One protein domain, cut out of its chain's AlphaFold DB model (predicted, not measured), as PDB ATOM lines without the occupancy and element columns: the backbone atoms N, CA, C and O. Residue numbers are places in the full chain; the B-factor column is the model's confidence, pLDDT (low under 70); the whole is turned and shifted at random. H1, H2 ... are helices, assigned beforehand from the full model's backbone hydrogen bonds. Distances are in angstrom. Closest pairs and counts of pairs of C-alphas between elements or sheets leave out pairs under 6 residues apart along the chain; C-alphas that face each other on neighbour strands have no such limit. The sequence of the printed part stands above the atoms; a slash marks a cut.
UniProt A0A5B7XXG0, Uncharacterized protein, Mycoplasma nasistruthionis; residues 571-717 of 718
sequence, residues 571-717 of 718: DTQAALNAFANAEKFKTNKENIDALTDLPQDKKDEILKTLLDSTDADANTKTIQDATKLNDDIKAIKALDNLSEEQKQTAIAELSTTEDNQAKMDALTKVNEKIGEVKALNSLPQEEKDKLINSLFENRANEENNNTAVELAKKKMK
ATOM      1  N   ASP A 571      58.579 -58.149  35.539       97.69
ATOM      2  CA  ASP A 571      58.405 -57.866  36.960       97.69
ATOM      3  C   ASP A 571      57.035 -57.219  37.215       97.69
ATOM      4  O   ASP A 571      56.305 -56.855  36.281       97.69
ATOM      5  N   THR A 572      56.666 -57.102  38.491       97.69
ATOM      6  CA  THR A 572      55.348 -56.606  38.903       97.69
ATOM      7  C   THR A 572      55.118 -55.159  38.474       97.69
ATOM      8  O   THR A 572      54.017 -54.821  38.041       97.69
ATOM      9  N   GLN A 573      56.142 -54.300  38.514       97.56
ATOM     10  CA  GLN A 573      55.994 -52.903  38.105       97.56
ATOM     11  C   GLN A 573      55.754 -52.786  36.596       97.56
ATOM     12  O   GLN A 573      54.903 -52.009  36.165       97.56
ATOM     13  N   ALA A 574      56.460 -53.577  35.790       97.25
ATOM     14  CA  ALA A 574      56.246 -53.657  34.353       97.25
ATOM     15  C   ALA A 574      54.826 -54.147  34.022       97.25
ATOM     16  O   ALA A 574      54.183 -53.586  33.134       97.25
ATOM     17  N   ALA A 575      54.301 -55.128  34.767       98.12
ATOM     18  CA  ALA A 575      52.933 -55.621  34.588       98.12
ATOM     19  C   ALA A 575      51.890 -54.541  34.923       98.12
ATOM     20  O   ALA A 575      50.943 -54.337  34.162       98.12
ATOM     21  N   LEU A 576      52.094 -53.799  36.018       97.88
ATOM     22  CA  LEU A 576      51.242 -52.668  36.400       97.88
ATOM     23  C   LEU A 576      51.296 -51.530  35.370       97.88
ATOM     24  O   LEU A 576      50.259 -50.975  35.021       97.88
ATOM     25  N   ASN A 577      52.477 -51.211  34.832       95.75
ATOM     26  CA  ASN A 577      52.628 -50.194  33.788       95.75
ATOM     27  C   ASN A 577      51.926 -50.607  32.482       95.75
ATOM     28  O   ASN A 577      51.267 -49.782  31.848       95.75
ATOM     29  N   ALA A 578      52.032 -51.882  32.088       95.88
ATOM     30  CA  ALA A 578      51.318 -52.420  30.931       95.88
ATOM     31  C   ALA A 578      49.795 -52.335  31.121       95.88
ATOM     32  O   ALA A 578      49.079 -51.925  30.207       95.88
ATOM     33  N   PHE A 579      49.303 -52.637  32.324       97.19
ATOM     34  CA  PHE A 579      47.891 -52.483  32.662       97.19
ATOM     35  C   PHE A 579      47.428 -51.016  32.653       97.19
ATOM     36  O   PHE A 579      46.393 -50.708  32.069       97.19
ATOM     37  N   ALA A 580      48.217 -50.084  33.196       95.12
ATOM     38  CA  ALA A 580      47.896 -48.655  33.153       95.12
ATOM     39  C   ALA A 580      47.776 -48.124  31.708       95.12
ATOM     40  O   ALA A 580      46.978 -47.229  31.424       95.12
ATOM     41  N   ASN A 581      48.537 -48.690  30.763       92.44
ATOM     42  CA  ASN A 581      48.376 -48.384  29.341       92.44
ATOM     43  C   ASN A 581      47.058 -48.932  28.772       92.44
ATOM     44  O   ASN A 581      46.438 -48.256  27.951       92.44
ATOM     45  N   ALA A 582      46.587 -50.095  29.233       95.12
ATOM     46  CA  ALA A 582      45.270 -50.620  28.870       95.12
ATOM     47  C   ALA A 582      44.131 -49.704  29.363       95.12
ATOM     48  O   ALA A 582      43.215 -49.398  28.599       95.12
ATOM     49  N   GLU A 583      44.220 -49.184  30.593       94.88
ATOM     50  CA  GLU A 583      43.245 -48.219  31.131       94.88
ATOM     51  C   GLU A 583      43.221 -46.906  30.330       94.88
ATOM     52  O   GLU A 583      42.153 -46.375  30.002       94.88
ATOM     53  N   LYS A 584      44.402 -46.402  29.949       92.69
ATOM     54  CA  LYS A 584      44.509 -45.234  29.061       92.69
ATOM     55  C   LYS A 584      43.904 -45.513  27.692       92.69
ATOM     56  O   LYS A 584      43.167 -44.676  27.180       92.69
ATOM     57  N   PHE A 585      44.177 -46.680  27.107       95.00
ATOM     58  CA  PHE A 585      43.600 -47.060  25.821       95.00
ATOM     59  C   PHE A 585      42.071 -47.093  25.879       95.00
ATOM     60  O   PHE A 585      41.424 -46.529  25.001       95.00
ATOM     61  N   LYS A 586      41.488 -47.673  26.936       95.19
ATOM     62  CA  LYS A 586      40.035 -47.664  27.153       95.19
ATOM     63  C   LYS A 586      39.473 -46.239  27.174       95.19
ATOM     64  O   LYS A 586      38.521 -45.950  26.459       95.19
ATOM     65  N   THR A 587      40.102 -45.342  27.930       93.81
ATOM     66  CA  THR A 587      39.693 -43.928  28.007       93.81
ATOM     67  C   THR A 587      39.776 -43.246  26.639       93.81
ATOM     68  O   THR A 587      38.855 -42.551  26.212       93.81
ATOM     69  N   ASN A 588      40.867 -43.474  25.907       94.19
ATOM     70  CA  ASN A 588      41.032 -42.939  24.561       94.19
ATOM     71  C   ASN A 588      39.967 -43.489  23.608       94.19
ATOM     72  O   ASN A 588      39.434 -42.744  22.789       94.19
ATOM     73  N   LYS A 589      39.620 -44.772  23.742       95.06
ATOM     74  CA  LYS A 589      38.553 -45.392  22.966       95.06
ATOM     75  C   LYS A 589      37.203 -44.734  23.223       95.06
ATOM     76  O   LYS A 589      36.523 -44.393  22.262       95.06
ATOM     77  N   GLU A 590      36.847 -44.501  24.481       95.31
ATOM     78  CA  GLU A 590      35.607 -43.804  24.844       95.31
ATOM     79  C   GLU A 590      35.553 -42.389  24.240       95.31
ATOM     80  O   GLU A 590      34.525 -41.995  23.686       95.31
ATOM     81  N   ASN A 591      36.675 -41.656  24.250       94.75
ATOM     82  CA  ASN A 591      36.769 -40.333  23.621       94.75
ATOM     83  C   ASN A 591      36.545 -40.386  22.103       94.75
ATOM     84  O   ASN A 591      35.810 -39.561  21.566       94.75
ATOM     85  N   ILE A 592      37.158 -41.349  21.407       96.62
ATOM     86  CA  ILE A 592      37.001 -41.514  19.954       96.62
ATOM     87  C   ILE A 592      35.589 -41.991  19.595       96.62
ATOM     88  O   ILE A 592      34.988 -41.492  18.640       96.62
ATOM     89  N   ASP A 593      35.022 -42.915  20.367       94.94
ATOM     90  CA  ASP A 593      33.663 -43.410  20.146       94.94
ATOM     91  C   ASP A 593      32.629 -42.282  20.297       94.94
ATOM     92  O   ASP A 593      31.682 -42.222  19.505       94.94
ATOM     93  N   ALA A 594      32.854 -41.344  21.228       96.25
ATOM     94  CA  ALA A 594      32.001 -40.179  21.471       96.25
ATOM     95  C   ALA A 594      31.984 -39.140  20.327       96.25
ATOM     96  O   ALA A 594      31.088 -38.294  20.292       96.25
ATOM     97  N   LEU A 595      32.917 -39.201  19.369       96.69
ATOM     98  CA  LEU A 595      32.936 -38.328  18.190       96.69
ATOM     99  C   LEU A 595      31.845 -38.754  17.192       96.69
ATOM    100  O   LEU A 595      32.069 -39.583  16.311       96.69
ATOM    101  N   THR A 596      30.621 -38.249  17.354       95.56
ATOM    102  CA  THR A 596      29.427 -38.743  16.638       95.56
ATOM    103  C   THR A 596      29.427 -38.500  15.132       95.56
ATOM    104  O   THR A 596      28.734 -39.211  14.406       95.56
ATOM    105  N   ASP A 597      30.161 -37.494  14.654       94.69
ATOM    106  CA  ASP A 597      30.189 -37.129  13.239       94.69
ATOM    107  C   ASP A 597      31.316 -37.816  12.465       94.69
ATOM    108  O   ASP A 597      31.219 -37.915  11.239       94.69
ATOM    109  N   LEU A 598      32.327 -38.325  13.175       95.06
ATOM    110  CA  LEU A 598      33.486 -39.011  12.617       95.06
ATOM    111  C   LEU A 598      33.108 -40.403  12.049       95.06
ATOM    112  O   LEU A 598      32.527 -41.216  12.776       95.06
ATOM    113  N   PRO A 599      33.452 -40.706  10.780       91.25
ATOM    114  CA  PRO A 599      33.209 -42.006  10.154       91.25
ATOM    115  C   PRO A 599      33.858 -43.181  10.895       91.25
ATOM    116  O   PRO A 599      34.940 -43.049  11.472       91.25
ATOM    117  N   GLN A 600      33.207 -44.350  10.866       91.50
ATOM    118  CA  GLN A 600      33.654 -45.526  11.622       91.50
ATOM    119  C   GLN A 600      35.015 -46.055  11.153       91.50
ATOM    120  O   GLN A 600      35.845 -46.405  11.982       91.50
ATOM    121  N   ASP A 601      35.283 -46.049   9.848       90.44
ATOM    122  CA  ASP A 601      36.575 -46.434   9.272       90.44
ATOM    123  C   ASP A 601      37.721 -45.559   9.800       90.44
ATOM    124  O   ASP A 601      38.801 -46.061  10.111       90.44
ATOM    125  N   LYS A 602      37.462 -44.258   9.991       90.62
ATOM    126  CA  LYS A 602      38.422 -43.330  10.599       90.62
ATOM    127  C   LYS A 602      38.600 -43.566  12.089       90.62
ATOM    128  O   LYS A 602      39.733 -43.530  12.565       90.62
ATOM    129  N   LYS A 603      37.518 -43.854  12.819       94.44
ATOM    130  CA  LYS A 603      37.613 -44.269  14.227       94.44
ATOM    131  C   LYS A 603      38.488 -45.510  14.367       94.44
ATOM    132  O   LYS A 603      39.404 -45.503  15.182       94.44
ATOM    133  N   ASP A 604      38.256 -46.531  13.551       92.50
ATOM    134  CA  ASP A 604      38.999 -47.791  13.607       92.50
ATOM    135  C   ASP A 604      40.495 -47.586  13.294       92.50
ATOM    136  O   ASP A 604      41.352 -48.129  13.996       92.50
ATOM    137  N   GLU A 605      40.821 -46.746  12.301       91.31
ATOM    138  CA  GLU A 605      42.198 -46.345  11.969       91.31
ATOM    139  C   GLU A 605      42.893 -45.667  13.164       91.31
ATOM    140  O   GLU A 605      43.982 -46.078  13.571       91.31
ATOM    141  N   ILE A 606      42.232 -44.682  13.783       94.81
ATOM    142  CA  ILE A 606      42.758 -43.950  14.943       94.81
ATOM    143  C   ILE A 606      42.937 -44.874  16.155       94.81
ATOM    144  O   ILE A 606      43.980 -44.840  16.812       94.81
ATOM    145  N   LEU A 607      41.944 -45.718  16.456       95.12
ATOM    146  CA  LEU A 607      42.011 -46.659  17.574       95.12
ATOM    147  C   LEU A 607      43.163 -47.647  17.405       95.12
ATOM    148  O   LEU A 607      43.828 -47.974  18.385       95.12
ATOM    149  N   LYS A 608      43.452 -48.087  16.178       92.69
ATOM    150  CA  LYS A 608      44.611 -48.939  15.908       92.69
ATOM    151  C   LYS A 608      45.929 -48.221  16.207       92.69
ATOM    152  O   LYS A 608      46.785 -48.786  16.881       92.69
ATOM    153  N   THR A 609      46.081 -46.966  15.783       92.38
ATOM    154  CA  THR A 609      47.270 -46.158  16.103       92.38
ATOM    155  C   THR A 609      47.449 -45.970  17.610       92.38
ATOM    156  O   THR A 609      48.557 -46.111  18.123       92.38
ATOM    157  N   LEU A 610      46.360 -45.697  18.332       93.69
ATOM    158  CA  LEU A 610      46.377 -45.511  19.785       93.69
ATOM    159  C   LEU A 610      46.678 -46.808  20.550       93.69
ATOM    160  O   LEU A 610      47.268 -46.748  21.625       93.69
ATOM    161  N   LEU A 611      46.283 -47.965  20.009       92.94
ATOM    162  CA  LEU A 611      46.586 -49.278  20.584       92.94
ATOM    163  C   LEU A 611      48.072 -49.636  20.450       92.94
ATOM    164  O   LEU A 611      48.632 -50.310  21.312       92.94
ATOM    165  N   ASP A 612      48.703 -49.188  19.366       86.50
ATOM    166  CA  ASP A 612      50.087 -49.524  19.023       86.50
ATOM    167  C   ASP A 612      51.108 -48.571  19.668       86.50
ATOM    168  O   ASP A 612      52.299 -48.881  19.724       86.50
ATOM    169  N   SER A 613      50.653 -47.418  20.160       84.62
ATOM    170  CA  SER A 613      51.497 -46.347  20.686       84.62
ATOM    171  C   SER A 613      51.530 -46.316  22.215       84.62
ATOM    172  O   SER A 613      50.503 -46.216  22.888       84.62
ATOM    173  N   THR A 614      52.741 -46.288  22.775       78.50
ATOM    174  CA  THR A 614      52.986 -46.019  24.203       78.50
ATOM    175  C   THR A 614      53.328 -44.552  24.488       78.50
ATOM    176  O   THR A 614      53.590 -44.203  25.638       78.50
ATOM    177  N   ASP A 615      53.372 -43.696  23.464       86.81
ATOM    178  CA  ASP A 615      53.743 -42.284  23.585       86.81
ATOM    179  C   ASP A 615      52.511 -41.436  23.940       86.81
ATOM    180  O   ASP A 615      51.561 -41.308  23.166       86.81
ATOM    181  N   ALA A 616      52.524 -40.861  25.144       83.81
ATOM    182  CA  ALA A 616      51.413 -40.074  25.665       83.81
ATOM    183  C   ALA A 616      51.193 -38.758  24.899       83.81
ATOM    184  O   ALA A 616      50.042 -38.350  24.717       83.81
ATOM    185  N   ASP A 617      52.262 -38.119  24.423       86.62
ATOM    186  CA  ASP A 617      52.175 -36.854  23.692       86.62
ATOM    187  C   ASP A 617      51.653 -37.110  22.275       86.62
ATOM    188  O   ASP A 617      50.746 -36.417  21.804       86.62
ATOM    189  N   ALA A 618      52.142 -38.173  21.627       88.38
ATOM    190  CA  ALA A 618      51.630 -38.616  20.333       88.38
ATOM    191  C   ALA A 618      50.150 -39.023  20.411       88.38
ATOM    192  O   ALA A 618      49.355 -38.649  19.543       88.38
ATOM    193  N   ASN A 619      49.753 -39.734  21.472       90.62
ATOM    194  CA  ASN A 619      48.361 -40.137  21.682       90.62
ATOM    195  C   ASN A 619      47.454 -38.923  21.922       90.62
ATOM    196  O   ASN A 619      46.380 -38.835  21.330       90.62
ATOM    197  N   THR A 620      47.905 -37.954  22.725       90.94
ATOM    198  CA  THR A 620      47.168 -36.703  22.961       90.94
ATOM    199  C   THR A 620      46.961 -35.935  21.662       90.94
ATOM    200  O   THR A 620      45.840 -35.522  21.362       90.94
ATOM    201  N   LYS A 621      48.018 -35.793  20.855       90.94
ATOM    202  CA  LYS A 621      47.933 -35.132  19.552       90.94
ATOM    203  C   LYS A 621      46.966 -35.855  18.611       90.94
ATOM    204  O   LYS A 621      46.107 -35.217  18.019       90.94
ATOM    205  N   THR A 622      47.040 -37.184  18.546       93.31
ATOM    206  CA  THR A 622      46.143 -38.005  17.716       93.31
ATOM    207  C   THR A 622      44.667 -37.776  18.074       93.31
ATOM    208  O   THR A 622      43.822 -37.657  17.189       93.31
ATOM    209  N   ILE A 623      44.343 -37.661  19.366       93.62
ATOM    210  CA  ILE A 623      42.975 -37.382  19.837       93.62
ATOM    211  C   ILE A 623      42.541 -35.949  19.493       93.62
ATOM    212  O   ILE A 623      41.391 -35.731  19.105       93.62
ATOM    213  N   GLN A 624      43.439 -34.966  19.607       93.00
ATOM    214  CA  GLN A 624      43.159 -33.579  19.214       93.00
ATOM    215  C   GLN A 624      42.875 -33.467  17.713       93.00
ATOM    216  O   GLN A 624      41.881 -32.853  17.323       93.00
ATOM    217  N   ASP A 625      43.698 -34.112  16.889       92.69
ATOM    218  CA  ASP A 625      43.540 -34.143  15.436       92.69
ATOM    219  C   ASP A 625      42.215 -34.823  15.036       92.69
ATOM    220  O   ASP A 625      41.476 -34.316  14.189       92.69
ATOM    221  N   ALA A 626      41.842 -35.917  15.713       95.38
ATOM    222  CA  ALA A 626      40.549 -36.582  15.526       95.38
ATOM    223  C   ALA A 626      39.355 -35.693  15.909       95.38
ATOM    224  O   ALA A 626      38.338 -35.673  15.212       95.38
ATOM    225  N   THR A 627      39.479 -34.940  17.005       95.12
ATOM    226  CA  THR A 627      38.442 -34.007  17.467       95.12
ATOM    227  C   THR A 627      38.242 -32.880  16.457       95.12
ATOM    228  O   THR A 627      37.110 -32.606  16.064       95.12
ATOM    229  N   LYS A 628      39.338 -32.290  15.963       94.00
ATOM    230  CA  LYS A 628      39.289 -31.250  14.928       94.00
ATOM    231  C   LYS A 628      38.634 -31.768  13.647       94.00
ATOM    232  O   LYS A 628      37.752 -31.111  13.106       94.00
ATOM    233  N   LEU A 629      38.994 -32.976  13.210       94.81
ATOM    234  CA  LEU A 629      38.374 -33.606  12.046       94.81
ATOM    235  C   LEU A 629      36.863 -33.828  12.238       94.81
ATOM    236  O   LEU A 629      36.085 -33.582  11.320       94.81
ATOM    237  N   ASN A 630      36.424 -34.272  13.419       96.00
ATOM    238  CA  ASN A 630      34.998 -34.412  13.726       96.00
ATOM    239  C   ASN A 630      34.256 -33.067  13.620       96.00
ATOM    240  O   ASN A 630      33.160 -33.014  13.058       96.00
ATOM    241  N   ASP A 631      34.853 -31.989  14.129       94.81
ATOM    242  CA  ASP A 631      34.280 -30.642  14.058       94.81
ATOM    243  C   ASP A 631      34.212 -30.117  12.617       94.81
ATOM    244  O   ASP A 631      33.180 -29.573  12.216       94.81
ATOM    245  N   ASP A 632      35.252 -30.356  11.810       95.44
ATOM    246  CA  ASP A 632      35.255 -30.039  10.378       95.44
ATOM    247  C   ASP A 632      34.113 -30.776   9.655       95.44
ATOM    248  O   ASP A 632      33.325 -30.167   8.930       95.44
ATOM    249  N   ILE A 633      33.939 -32.079   9.909       95.56
ATOM    250  CA  ILE A 633      32.859 -32.883   9.314       95.56
ATOM    251  C   ILE A 633      31.481 -32.361   9.731       95.56
ATOM    252  O   ILE A 633      30.573 -32.250   8.900       95.56
ATOM    253  N   LYS A 634      31.313 -32.012  11.008       95.50
ATOM    254  CA  LYS A 634      30.077 -31.419  11.522       95.50
ATOM    255  C   LYS A 634      29.767 -30.088  10.836       95.50
ATOM    256  O   LYS A 634      28.616 -29.851  10.463       95.50
ATOM    257  N   ALA A 635      30.780 -29.249  10.620       95.44
ATOM    258  CA  ALA A 635      30.637 -28.000   9.884       95.44
ATOM    259  C   ALA A 635      30.219 -28.240   8.423       95.44
ATOM    260  O   ALA A 635      29.300 -27.573   7.951       95.44
ATOM    261  N   ILE A 636      30.790 -29.238   7.731       95.94
ATOM    262  CA  ILE A 636      30.375 -29.611   6.363       95.94
ATOM    263  C   ILE A 636      28.905 -30.047   6.324       95.94
ATOM    264  O   ILE A 636      28.154 -29.619   5.444       95.94
ATOM    265  N   LYS A 637      28.462 -30.883   7.273       94.25
ATOM    266  CA  LYS A 637      27.068 -31.360   7.322       94.25
ATOM    267  C   LYS A 637      26.061 -30.215   7.469       94.25
ATOM    268  O   LYS A 637      24.966 -30.312   6.908       94.25
ATOM    269  N   ALA A 638      26.452 -29.143   8.161       95.44
ATOM    270  CA  ALA A 638      25.653 -27.940   8.386       95.44
ATOM    271  C   ALA A 638      25.604 -26.967   7.186       95.44
ATOM    272  O   ALA A 638      24.919 -25.951   7.258       95.44
ATOM    273  N   LEU A 639      26.313 -27.241   6.085       95.62
ATOM    274  CA  LEU A 639      26.264 -26.406   4.881       95.62
ATOM    275  C   LEU A 639      24.988 -26.685   4.063       95.62
ATOM    276  O   LEU A 639      24.879 -27.701   3.375       95.62
ATOM    277  N   ASP A 640      24.032 -25.755   4.116       95.12
ATOM    278  CA  ASP A 640      22.672 -25.927   3.570       95.12
ATOM    279  C   ASP A 640      22.577 -25.953   2.035       95.12
ATOM    280  O   ASP A 640      21.601 -26.460   1.470       95.12
ATOM    281  N   ASN A 641      23.555 -25.386   1.319       95.00
ATOM    282  CA  ASN A 641      23.466 -25.265  -0.137       95.00
ATOM    283  C   ASN A 641      24.107 -26.438  -0.887       95.00
ATOM    284  O   ASN A 641      23.816 -26.602  -2.076       95.00
ATOM    285  N   LEU A 642      24.908 -27.273  -0.227       95.12
ATOM    286  CA  LEU A 642      25.525 -28.456  -0.831       95.12
ATOM    287  C   LEU A 642      24.553 -29.640  -0.899       95.12
ATOM    288  O   LEU A 642      23.722 -29.828  -0.009       95.12
ATOM    289  N   SER A 643      24.665 -30.457  -1.949       93.56
ATOM    290  CA  SER A 643      23.993 -31.761  -1.998       93.56
ATOM    291  C   SER A 643      24.667 -32.760  -1.050       93.56
ATOM    292  O   SER A 643      25.833 -32.598  -0.689       93.56
ATOM    293  N   GLU A 644      23.966 -33.831  -0.674       93.44
ATOM    294  CA  GLU A 644      24.560 -34.882   0.167       93.44
ATOM    295  C   GLU A 644      25.770 -35.549  -0.506       93.44
ATOM    296  O   GLU A 644      26.771 -35.812   0.150       93.44
ATOM    297  N   GLU A 645      25.746 -35.728  -1.827       93.88
ATOM    298  CA  GLU A 645      26.874 -36.265  -2.602       93.88
ATOM    299  C   GLU A 645      28.112 -35.350  -2.542       93.88
ATOM    300  O   GLU A 645      29.238 -35.817  -2.360       93.88
ATOM    301  N   GLN A 646      27.901 -34.031  -2.613       94.88
ATOM    302  CA  GLN A 646      28.962 -33.033  -2.467       94.88
ATOM    303  C   GLN A 646      29.517 -33.014  -1.040       94.88
ATOM    304  O   GLN A 646      30.732 -32.964  -0.857       94.88
ATOM    305  N   LYS A 647      28.650 -33.109  -0.024       94.88
ATOM    306  CA  LYS A 647      29.078 -33.209   1.378       94.88
ATOM    307  C   LYS A 647      29.925 -34.458   1.614       94.88
ATOM    308  O   LYS A 647      31.000 -34.345   2.191       94.88
ATOM    309  N   GLN A 648      29.493 -35.624   1.127       93.62
ATOM    310  CA  GLN A 648      30.261 -36.870   1.246       93.62
ATOM    311  C   GLN A 648      31.608 -36.790   0.516       93.62
ATOM    312  O   GLN A 648      32.623 -37.208   1.064       93.62
ATOM    313  N   THR A 649      31.638 -36.187  -0.678       94.31
ATOM    314  CA  THR A 649      32.889 -35.954  -1.421       94.31
ATOM    315  C   THR A 649      33.847 -35.061  -0.630       94.31
ATOM    316  O   THR A 649      35.016 -35.395  -0.492       94.31
ATOM    317  N   ALA A 650      33.354 -33.961  -0.052       93.44
ATOM    318  CA  ALA A 650      34.177 -33.060   0.751       93.44
ATOM    319  C   ALA A 650      34.687 -33.724   2.043       93.44
ATOM    320  O   ALA A 650      35.847 -33.543   2.400       93.44
ATOM    321  N   ILE A 651      33.850 -34.523   2.717       93.50
ATOM    322  CA  ILE A 651      34.242 -35.288   3.913       93.50
ATOM    323  C   ILE A 651      35.357 -36.289   3.581       93.50
ATOM    324  O   ILE A 651      36.315 -36.397   4.342       93.50
ATOM    325  N   ALA A 652      35.274 -36.982   2.440       90.88
ATOM    326  CA  ALA A 652      36.273 -37.968   2.017       90.88
ATOM    327  C   ALA A 652      37.666 -37.369   1.726       90.88
ATOM    328  O   ALA A 652      38.658 -38.096   1.712       90.88
ATOM    329  N   GLU A 653      37.757 -36.057   1.494       89.94
ATOM    330  CA  GLU A 653      39.014 -35.339   1.237       89.94
ATOM    331  C   GLU A 653      39.704 -34.822   2.510       89.94
ATOM    332  O   GLU A 653      40.846 -34.338   2.451       89.94
ATOM    333  N   LEU A 654      39.014 -34.879   3.653       90.81
ATOM    334  CA  LEU A 654      39.578 -34.499   4.941       90.81
ATOM    335  C   LEU A 654      40.507 -35.599   5.471       90.81
ATOM    336  O   LEU A 654      40.280 -36.793   5.278       90.81
ATOM    337  N   SER A 655      41.561 -35.185   6.172       84.38
ATOM    338  CA  SER A 655      42.532 -36.086   6.802       84.38
ATOM    339  C   SER A 655      42.746 -35.714   8.266       84.38
ATOM    340  O   SER A 655      42.552 -34.563   8.652       84.38
ATOM    341  N   THR A 656      43.181 -36.683   9.071       81.31
ATOM    342  CA  THR A 656      43.642 -36.468  10.450       81.31
ATOM    343  C   THR A 656      45.050 -35.877  10.513       81.31
ATOM    344  O   THR A 656      45.436 -35.335  11.537       81.31
ATOM    345  N   THR A 657      45.846 -35.968   9.445       78.62
ATOM    346  CA  THR A 657      47.267 -35.571   9.462       78.62
ATOM    347  C   THR A 657      47.544 -34.207   8.833       78.62
ATOM    348  O   THR A 657      48.688 -33.750   8.839       78.62
ATOM    349  N   GLU A 658      46.534 -33.573   8.238       79.12
ATOM    350  CA  GLU A 658      46.646 -32.284   7.551       79.12
ATOM    351  C   GLU A 658      45.825 -31.211   8.269       79.12
ATOM    352  O   GLU A 658      44.760 -31.485   8.818       79.12
ATOM    353  N   ASP A 659      46.289 -29.961   8.211       82.25
ATOM    354  CA  ASP A 659      45.457 -28.831   8.614       82.25
ATOM    355  C   ASP A 659      44.390 -28.564   7.542       82.25
ATOM    356  O   ASP A 659      44.665 -27.994   6.484       82.25
ATOM    357  N   ASN A 660      43.158 -28.991   7.817       92.12
ATOM    358  CA  ASN A 660      42.042 -28.871   6.882       92.12
ATOM    359  C   ASN A 660      41.466 -27.446   6.774       92.12
ATOM    360  O   ASN A 660      40.553 -27.238   5.972       92.12
ATOM    361  N   GLN A 661      41.994 -26.455   7.505       91.50
ATOM    362  CA  GLN A 661      41.428 -25.101   7.552       91.50
ATOM    363  C   GLN A 661      41.228 -24.488   6.158       91.50
ATOM    364  O   GLN A 661      40.149 -23.994   5.840       91.50
ATOM    365  N   ALA A 662      42.230 -24.586   5.279       90.25
ATOM    366  CA  ALA A 662      42.137 -24.031   3.928       90.25
ATOM    367  C   ALA A 662      41.055 -24.722   3.072       90.25
ATOM    368  O   ALA A 662      40.393 -24.068   2.261       90.25
ATOM    369  N   LYS A 663      40.852 -26.036   3.256       91.75
ATOM    370  CA  LYS A 663      39.788 -26.794   2.576       91.75
ATOM    371  C   LYS A 663      38.414 -26.342   3.079       91.75
ATOM    372  O   LYS A 663      37.524 -26.098   2.265       91.75
ATOM    373  N   MET A 664      38.268 -26.162   4.394       94.56
ATOM    374  CA  MET A 664      37.032 -25.693   5.031       94.56
ATOM    375  C   MET A 664      36.653 -24.266   4.616       94.56
ATOM    376  O   MET A 664      35.490 -24.007   4.288       94.56
ATOM    377  N   ASP A 665      37.625 -23.356   4.548       92.88
ATOM    378  CA  ASP A 665      37.409 -21.978   4.097       92.88
ATOM    379  C   ASP A 665      36.926 -21.938   2.637       92.88
ATOM    380  O   ASP A 665      35.961 -21.241   2.306       92.88
ATOM    381  N   ALA A 666      37.561 -22.720   1.756       93.00
ATOM    382  CA  ALA A 666      37.168 -22.828   0.351       93.00
ATOM    383  C   ALA A 666      35.748 -23.399   0.188       93.00
ATOM    384  O   ALA A 666      34.957 -22.891  -0.611       93.00
ATOM    385  N   LEU A 667      35.403 -24.425   0.972       95.50
ATOM    386  CA  LEU A 667      34.083 -25.057   0.939       95.50
ATOM    387  C   LEU A 667      32.977 -24.095   1.392       95.50
ATOM    388  O   LEU A 667      31.930 -24.009   0.747       95.50
ATOM    389  N   THR A 668      33.231 -23.335   2.461       94.75
ATOM    390  CA  THR A 668      32.297 -22.337   3.003       94.75
ATOM    391  C   THR A 668      31.995 -21.254   1.968       94.75
ATOM    392  O   THR A 668      30.828 -20.988   1.671       94.75
ATOM    393  N   LYS A 669      33.037 -20.703   1.329       93.88
ATOM    394  CA  LYS A 669      32.887 -19.707   0.255       93.88
ATOM    395  C   LYS A 669      32.095 -20.249  -0.936       93.88
ATOM    396  O   LYS A 669      31.226 -19.562  -1.472       93.88
ATOM    397  N   VAL A 670      32.355 -21.488  -1.359       94.88
ATOM    398  CA  VAL A 670      31.590 -22.110  -2.450       94.88
ATOM    399  C   VAL A 670      30.132 -22.360  -2.070       94.88
ATOM    400  O   VAL A 670      29.252 -22.144  -2.902       94.88
ATOM    401  N   ASN A 671      29.850 -22.760  -0.829       95.50
ATOM    402  CA  ASN A 671      28.485 -22.962  -0.349       95.50
ATOM    403  C   ASN A 671      27.647 -21.674  -0.446       95.50
ATOM    404  O   ASN A 671      26.485 -21.721  -0.859       95.50
ATOM    405  N   GLU A 672      28.233 -20.516  -0.137       93.75
ATOM    406  CA  GLU A 672      27.581 -19.212  -0.325       93.75
ATOM    407  C   GLU A 672      27.266 -18.944  -1.805       93.75
ATOM    408  O   GLU A 672      26.135 -18.593  -2.153       93.75
ATOM    409  N   LYS A 673      28.233 -19.190  -2.700       93.94
ATOM    410  CA  LYS A 673      28.063 -18.997  -4.152       93.94
ATOM    411  C   LYS A 673      27.016 -19.924  -4.759       93.94
ATOM    412  O   LYS A 673      26.243 -19.497  -5.614       93.94
ATOM    413  N   ILE A 674      26.940 -21.171  -4.303       94.81
ATOM    414  CA  ILE A 674      25.885 -22.108  -4.712       94.81
ATOM    415  C   ILE A 674      24.511 -21.586  -4.266       94.81
ATOM    416  O   ILE A 674      23.555 -21.656  -5.040       94.81
ATOM    417  N   GLY A 675      24.412 -21.000  -3.067       93.44
ATOM    418  CA  GLY A 675      23.206 -20.307  -2.604       93.44
ATOM    419  C   GLY A 675      22.787 -19.159  -3.529       93.44
ATOM    420  O   GLY A 675      21.618 -19.079  -3.917       93.44
ATOM    421  N   GLU A 676      23.743 -18.325  -3.963       93.00
ATOM    422  CA  GLU A 676      23.491 -17.263  -4.951       93.00
ATOM    423  C   GLU A 676      22.930 -17.827  -6.268       93.00
ATOM    424  O   GLU A 676      21.958 -17.287  -6.795       93.00
ATOM    425  N   VAL A 677      23.498 -18.924  -6.789       92.88
ATOM    426  CA  VAL A 677      23.045 -19.563  -8.041       92.88
ATOM    427  C   VAL A 677      21.644 -20.161  -7.906       92.88
ATOM    428  O   VAL A 677      20.807 -19.985  -8.799       92.88
ATOM    429  N   LYS A 678      21.343 -20.833  -6.786       90.69
ATOM    430  CA  LYS A 678      20.008 -21.401  -6.527       90.69
ATOM    431  C   LYS A 678      18.921 -20.321  -6.581       90.69
ATOM    432  O   LYS A 678      17.872 -20.554  -7.191       90.69
ATOM    433  N   ALA A 679      19.211 -19.130  -6.051       91.31
ATOM    434  CA  ALA A 679      18.303 -17.981  -6.024       91.31
ATOM    435  C   ALA A 679      18.046 -17.316  -7.399       91.31
ATOM    436  O   ALA A 679      17.163 -16.462  -7.514       91.31
ATOM    437  N   LEU A 680      18.766 -17.693  -8.467       91.19
ATOM    438  CA  LEU A 680      18.580 -17.130  -9.813       91.19
ATOM    439  C   LEU A 680      17.334 -17.710 -10.503       91.19
ATOM    440  O   LEU A 680      17.423 -18.635 -11.306       91.19
ATOM    441  N   ASN A 681      16.146 -17.185 -10.205       85.50
ATOM    442  CA  ASN A 681      14.859 -17.735 -10.678       85.50
ATOM    443  C   ASN A 681      14.696 -17.834 -12.210       85.50
ATOM    444  O   ASN A 681      13.870 -18.609 -12.677       85.50
ATOM    445  N   SER A 682      15.466 -17.069 -12.987       84.75
ATOM    446  CA  SER A 682      15.375 -17.017 -14.455       84.75
ATOM    447  C   SER A 682      16.253 -18.043 -15.177       84.75
ATOM    448  O   SER A 682      16.112 -18.206 -16.385       84.75
ATOM    449  N   LEU A 683      17.182 -18.700 -14.473       87.56
ATOM    450  CA  LEU A 683      18.102 -19.666 -15.076       87.56
ATOM    451  C   LEU A 683      17.439 -21.058 -15.138       87.56
ATOM    452  O   LEU A 683      16.912 -21.502 -14.111       87.56
ATOM    453  N   PRO A 684      17.471 -21.773 -16.282       89.69
ATOM    454  CA  PRO A 684      16.969 -23.142 -16.362       89.69
ATOM    455  C   PRO A 684      17.660 -24.061 -15.349       89.69
ATOM    456  O   PRO A 684      18.866 -23.944 -15.126       89.69
ATOM    457  N   GLN A 685      16.914 -25.006 -14.767       87.44
ATOM    458  CA  GLN A 685      17.436 -25.895 -13.721       87.44
ATOM    459  C   GLN A 685      18.671 -26.685 -14.182       87.44
ATOM    460  O   GLN A 685      19.646 -26.775 -13.448       87.44
ATOM    461  N   GLU A 686      18.688 -27.154 -15.432       89.75
ATOM    462  CA  GLU A 686      19.826 -27.891 -15.997       89.75
ATOM    463  C   GLU A 686      21.114 -27.043 -16.073       89.75
ATOM    464  O   GLU A 686      22.219 -27.556 -15.890       89.75
ATOM    465  N   GLU A 687      20.996 -25.731 -16.317       89.38
ATOM    466  CA  GLU A 687      22.149 -24.822 -16.288       89.38
ATOM    467  C   GLU A 687      22.588 -24.505 -14.857       89.38
ATOM    468  O   GLU A 687      23.790 -24.393 -14.606       89.38
ATOM    469  N   LYS A 688      21.640 -24.406 -13.911       90.75
ATOM    470  CA  LYS A 688      21.962 -24.261 -12.484       90.75
ATOM    471  C   LYS A 688      22.758 -25.458 -11.992       90.75
ATOM    472  O   LYS A 688      23.812 -25.261 -11.403       90.75
ATOM    473  N   ASP A 689      22.299 -26.672 -12.278       91.50
ATOM    474  CA  ASP A 689      22.944 -27.898 -11.811       91.50
ATOM    475  C   ASP A 689      24.365 -28.036 -12.393       91.50
ATOM    476  O   ASP A 689      25.312 -28.316 -11.655       91.50
ATOM    477  N   LYS A 690      24.558 -27.724 -13.688       91.88
ATOM    478  CA  LYS A 690      25.896 -27.671 -14.317       91.88
ATOM    479  C   LYS A 690      26.815 -26.649 -13.644       91.88
ATOM    480  O   LYS A 690      27.978 -26.953 -13.382       91.88
ATOM    481  N   LEU A 691      26.310 -25.447 -13.363       92.94
ATOM    482  CA  LEU A 691      27.100 -24.396 -12.720       92.94
ATOM    483  C   LEU A 691      27.428 -24.742 -11.262       92.94
ATOM    484  O   LEU A 691      28.561 -24.541 -10.840       92.94
ATOM    485  N   ILE A 692      26.478 -25.299 -10.510       94.75
ATOM    486  CA  ILE A 692      26.671 -25.744  -9.122       94.75
ATOM    487  C   ILE A 692      27.771 -26.809  -9.047       94.75
ATOM    488  O   ILE A 692      28.675 -26.685  -8.221       94.75
ATOM    489  N   ASN A 693      27.746 -27.804  -9.938       92.62
ATOM    490  CA  ASN A 693      28.793 -28.825  -9.996       92.62
ATOM    491  C   ASN A 693      30.155 -28.221 -10.366       92.62
ATOM    492  O   ASN A 693      31.142 -28.484  -9.686       92.62
ATOM    493  N   SER A 694      30.198 -27.325 -11.359       93.06
ATOM    494  CA  SER A 694      31.430 -26.622 -11.745       93.06
ATOM    495  C   SER A 694      32.019 -25.774 -10.611       93.06
ATOM    496  O   SER A 694      33.243 -25.690 -10.499       93.06
ATOM    497  N   LEU A 695      31.180 -25.112  -9.804       94.62
ATOM    498  CA  LEU A 695      31.619 -24.328  -8.644       94.62
ATOM    499  C   LEU A 695      32.200 -25.239  -7.560       94.62
ATOM    500  O   LEU A 695      33.246 -24.930  -6.998       94.62
ATOM    501  N   PHE A 696      31.551 -26.376  -7.295       93.75
ATOM    502  CA  PHE A 696      32.031 -27.344  -6.316       93.75
ATOM    503  C   PHE A 696      33.368 -27.976  -6.730       93.75
ATOM    504  O   PHE A 696      34.295 -28.036  -5.922       93.75
ATOM    505  N   GLU A 697      33.513 -28.395  -7.988       91.56
ATOM    506  CA  GLU A 697      34.763 -28.963  -8.515       91.56
ATOM    507  C   GLU A 697      35.919 -27.947  -8.488       91.56
ATOM    508  O   GLU A 697      37.041 -28.303  -8.135       91.56
ATOM    509  N   ASN A 698      35.645 -26.667  -8.768       91.50
ATOM    510  CA  ASN A 698      36.638 -25.584  -8.761       91.50
ATOM    511  C   ASN A 698      36.671 -24.785  -7.449       91.50
ATOM    512  O   ASN A 698      37.097 -23.629  -7.427       91.50
ATOM    513  N   ARG A 699      36.240 -25.376  -6.331       92.06
ATOM    514  CA  ARG A 699      36.105 -24.684  -5.036       92.06
ATOM    515  C   ARG A 699      37.360 -23.980  -4.527       92.06
ATOM    516  O   ARG A 699      37.248 -22.959  -3.859       92.06
ATOM    517  N   ALA A 700      38.541 -24.464  -4.899       87.38
ATOM    518  CA  ALA A 700      39.812 -23.844  -4.531       87.38
ATOM    519  C   ALA A 700      40.121 -22.531  -5.288       87.38
ATOM    520  O   ALA A 700      41.007 -21.790  -4.870       87.38
ATOM    521  N   ASN A 701      39.427 -22.222  -6.394       90.12
ATOM    522  CA  ASN A 701      39.689 -21.041  -7.222       90.12
ATOM    523  C   ASN A 701      38.570 -19.992  -7.096       90.12
ATOM    524  O   ASN A 701      37.619 -19.945  -7.879       90.12
ATOM    525  N   GLU A 702      38.706 -19.128  -6.091       86.44
ATOM    526  CA  GLU A 702      37.718 -18.101  -5.745       86.44
ATOM    527  C   GLU A 702      37.453 -17.093  -6.879       86.44
ATOM    528  O   GLU A 702      36.305 -16.712  -7.114       86.44
ATOM    529  N   GLU A 703      38.486 -16.686  -7.619       86.25
ATOM    530  CA  GLU A 703      38.366 -15.713  -8.713       86.25
ATOM    531  C   GLU A 703      37.543 -16.272  -9.883       86.25
ATOM    532  O   GLU A 703      36.627 -15.608 -10.390       86.25
ATOM    533  N   ASN A 704      37.799 -17.530 -10.256       86.06
ATOM    534  CA  ASN A 704      37.016 -18.222 -11.278       86.06
ATOM    535  C   ASN A 704      35.557 -18.400 -10.843       86.06
ATOM    536  O   ASN A 704      34.648 -18.158 -11.639       86.06
ATOM    537  N   ASN A 705      35.321 -18.756  -9.578       88.00
ATOM    538  CA  ASN A 705      33.972 -18.952  -9.045       88.00
ATOM    539  C   ASN A 705      33.165 -17.644  -9.033       88.00
ATOM    540  O   ASN A 705      32.018 -17.620  -9.481       88.00
ATOM    541  N   ASN A 706      33.776 -16.531  -8.610       87.81
ATOM    542  CA  ASN A 706      33.154 -15.205  -8.671       87.81
ATOM    543  C   ASN A 706      32.802 -14.805 -10.109       87.81
ATOM    544  O   ASN A 706      31.690 -14.343 -10.380       87.81
ATOM    545  N   THR A 707      33.724 -15.033 -11.044       88.81
ATOM    546  CA  THR A 707      33.521 -14.727 -12.465       88.81
ATOM    547  C   THR A 707      32.379 -15.550 -13.065       88.81
ATOM    548  O   THR A 707      31.541 -15.008 -13.791       88.81
ATOM    549  N   ALA A 708      32.297 -16.842 -12.734       85.81
ATOM    550  CA  ALA A 708      31.257 -17.743 -13.222       85.81
ATOM    551  C   ALA A 708      29.850 -17.331 -12.744       85.81
ATOM    552  O   ALA A 708      28.910 -17.300 -13.545       85.81
ATOM    553  N   VAL A 709      29.709 -16.940 -11.472       88.50
ATOM    554  CA  VAL A 709      28.433 -16.454 -10.915       88.50
ATOM    555  C   VAL A 709      28.013 -15.118 -11.545       88.50
ATOM    556  O   VAL A 709      26.849 -14.949 -11.916       88.50
ATOM    557  N   GLU A 710      28.938 -14.174 -11.738       88.31
ATOM    558  CA  GLU A 710      28.635 -12.886 -12.382       88.31
ATOM    559  C   GLU A 710      28.250 -13.030 -13.863       88.31
ATOM    560  O   GLU A 710      27.353 -12.335 -14.353       88.31
ATOM    561  N   LEU A 711      28.874 -13.962 -14.589       85.50
ATOM    562  CA  LEU A 711      28.476 -14.309 -15.958       85.50
ATOM    563  C   LEU A 711      27.049 -14.868 -16.009       85.50
ATOM    564  O   LEU A 711      26.272 -14.467 -16.880       85.50
ATOM    565  N   ALA A 712      26.680 -15.737 -15.065       84.94
ATOM    566  CA  ALA A 712      25.320 -16.261 -14.958       84.94
ATOM    567  C   ALA A 712      24.299 -15.148 -14.662       84.94
ATOM    568  O   ALA A 712      23.279 -15.056 -15.345       84.94
ATOM    569  N   LYS A 713      24.608 -14.226 -13.737       86.25
ATOM    570  CA  LYS A 713      23.771 -13.041 -13.460       86.25
ATOM    571  C   LYS A 713      23.602 -12.139 -14.690       86.25
ATOM    572  O   LYS A 713      22.522 -11.593 -14.908       86.25
ATOM    573  N   LYS A 714      24.644 -11.966 -15.514       83.50
ATOM    574  CA  LYS A 714      24.578 -11.164 -16.753       83.50
ATOM    575  C   LYS A 714      23.717 -11.810 -17.837       83.50
ATOM    576  O   LYS A 714      22.992 -11.087 -18.515       83.50
ATOM    577  N   LYS A 715      23.746 -13.139 -17.970       75.25
ATOM    578  CA  LYS A 715      22.879 -13.877 -18.906       75.25
ATOM    579  C   LYS A 715      21.383 -13.712 -18.616       75.25
ATOM    580  O   LYS A 715      20.595 -13.918 -19.518       75.25
ATOM    581  N   MET A 716      20.999 -13.295 -17.407       72.62
ATOM    582  CA  MET A 716      19.602 -13.002 -17.045       72.62
ATOM    583  C   MET A 716      19.109 -11.620 -17.505       72.62
ATOM    584  O   MET A 716      17.921 -11.330 -17.397       72.62
ATOM    585  N   LYS A 717      20.014 -10.729 -17.934       60.66
ATOM    586  CA  LYS A 717      19.674  -9.369 -18.395       60.66
ATOM    587  C   LYS A 717      19.414  -9.293 -19.906       60.66
ATOM    588  O   LYS A 717      19.151  -8.203 -20.415       60.66
TER     589      LYS A 717
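What this domain is: This is residues 571 to 717 of the 718 residues of an uncharacterized protein of Mycoplasma nasistruthionis (UniProt A0A5B7XXG0). Seven nearly aligned helices are staggered along a long thin rod: H1, H3, H5 and H7 run the same way in a row, each shifted along from the one before, and H2, H4 and H6 run back along one side of that row. Residues 571 to 577, of which 572 to 577 belong to H1, stick out at one end. The 147 printed residues, all helix in class, hold no named strand. The whole is only just loose, close to extended, with a radius of gyration of the C-alphas of 21.5 A and spans of 83 by 23 by 15 A.

How they stand to each other: H1, residues 572 to 593, touches H2, residues 600 to 612, with residues 585 to 593 alone, in a hairpin whose closest C-alphas, Ile 592 and Lys 603, are 6.4 A apart. H3, residues 616 to 637, is the hub, touching four helices. It forms hairpins with H2, by its residues 619 to 626 alone (closest C-alphas Leu 610 and Asn 619, 6.0 A), and with H4, residues 644 to 652, by 633 to 637 alone (Ile 633 and Ile 651, 6.1 A). H3 only just touches H5, residues 661 to 678, with 3 pairs of C-alphas within 8 A, the closest Asp 632 and Met 664 at 7.1 A. H5 and H6, residues 685 to 697, form a hairpin, closest at C-alphas Ile 674 and Ile 692, 5.8 A. H7, residues 702 to 715, touches H5 at a shallow tilt of 2 degrees, the same way, closest at C-alphas Val 677 and Val 709, 6.9 A. H1, H2, H3, H5, H6 and H7 form a bundle, helices side by side. In the seven helices every O i to N i+4 pair is within hydrogen-bond range.

Where its parts are: H1 begins at C-alpha 572, (55.348, -56.606, 38.903), and is 31.6 A long; H3 is 31.7 A, H5 25.9 A. H7, 20.3 A, ends at C-alpha 715, (22.879, -13.877, -18.906).

The domain as a whole: The farthest C-alphas, Asp 571 and Lys 717, are 83.2 A apart. The printed part has no cut and no long link. Its mean pLDDT is 91.5; residue 717 is under 70.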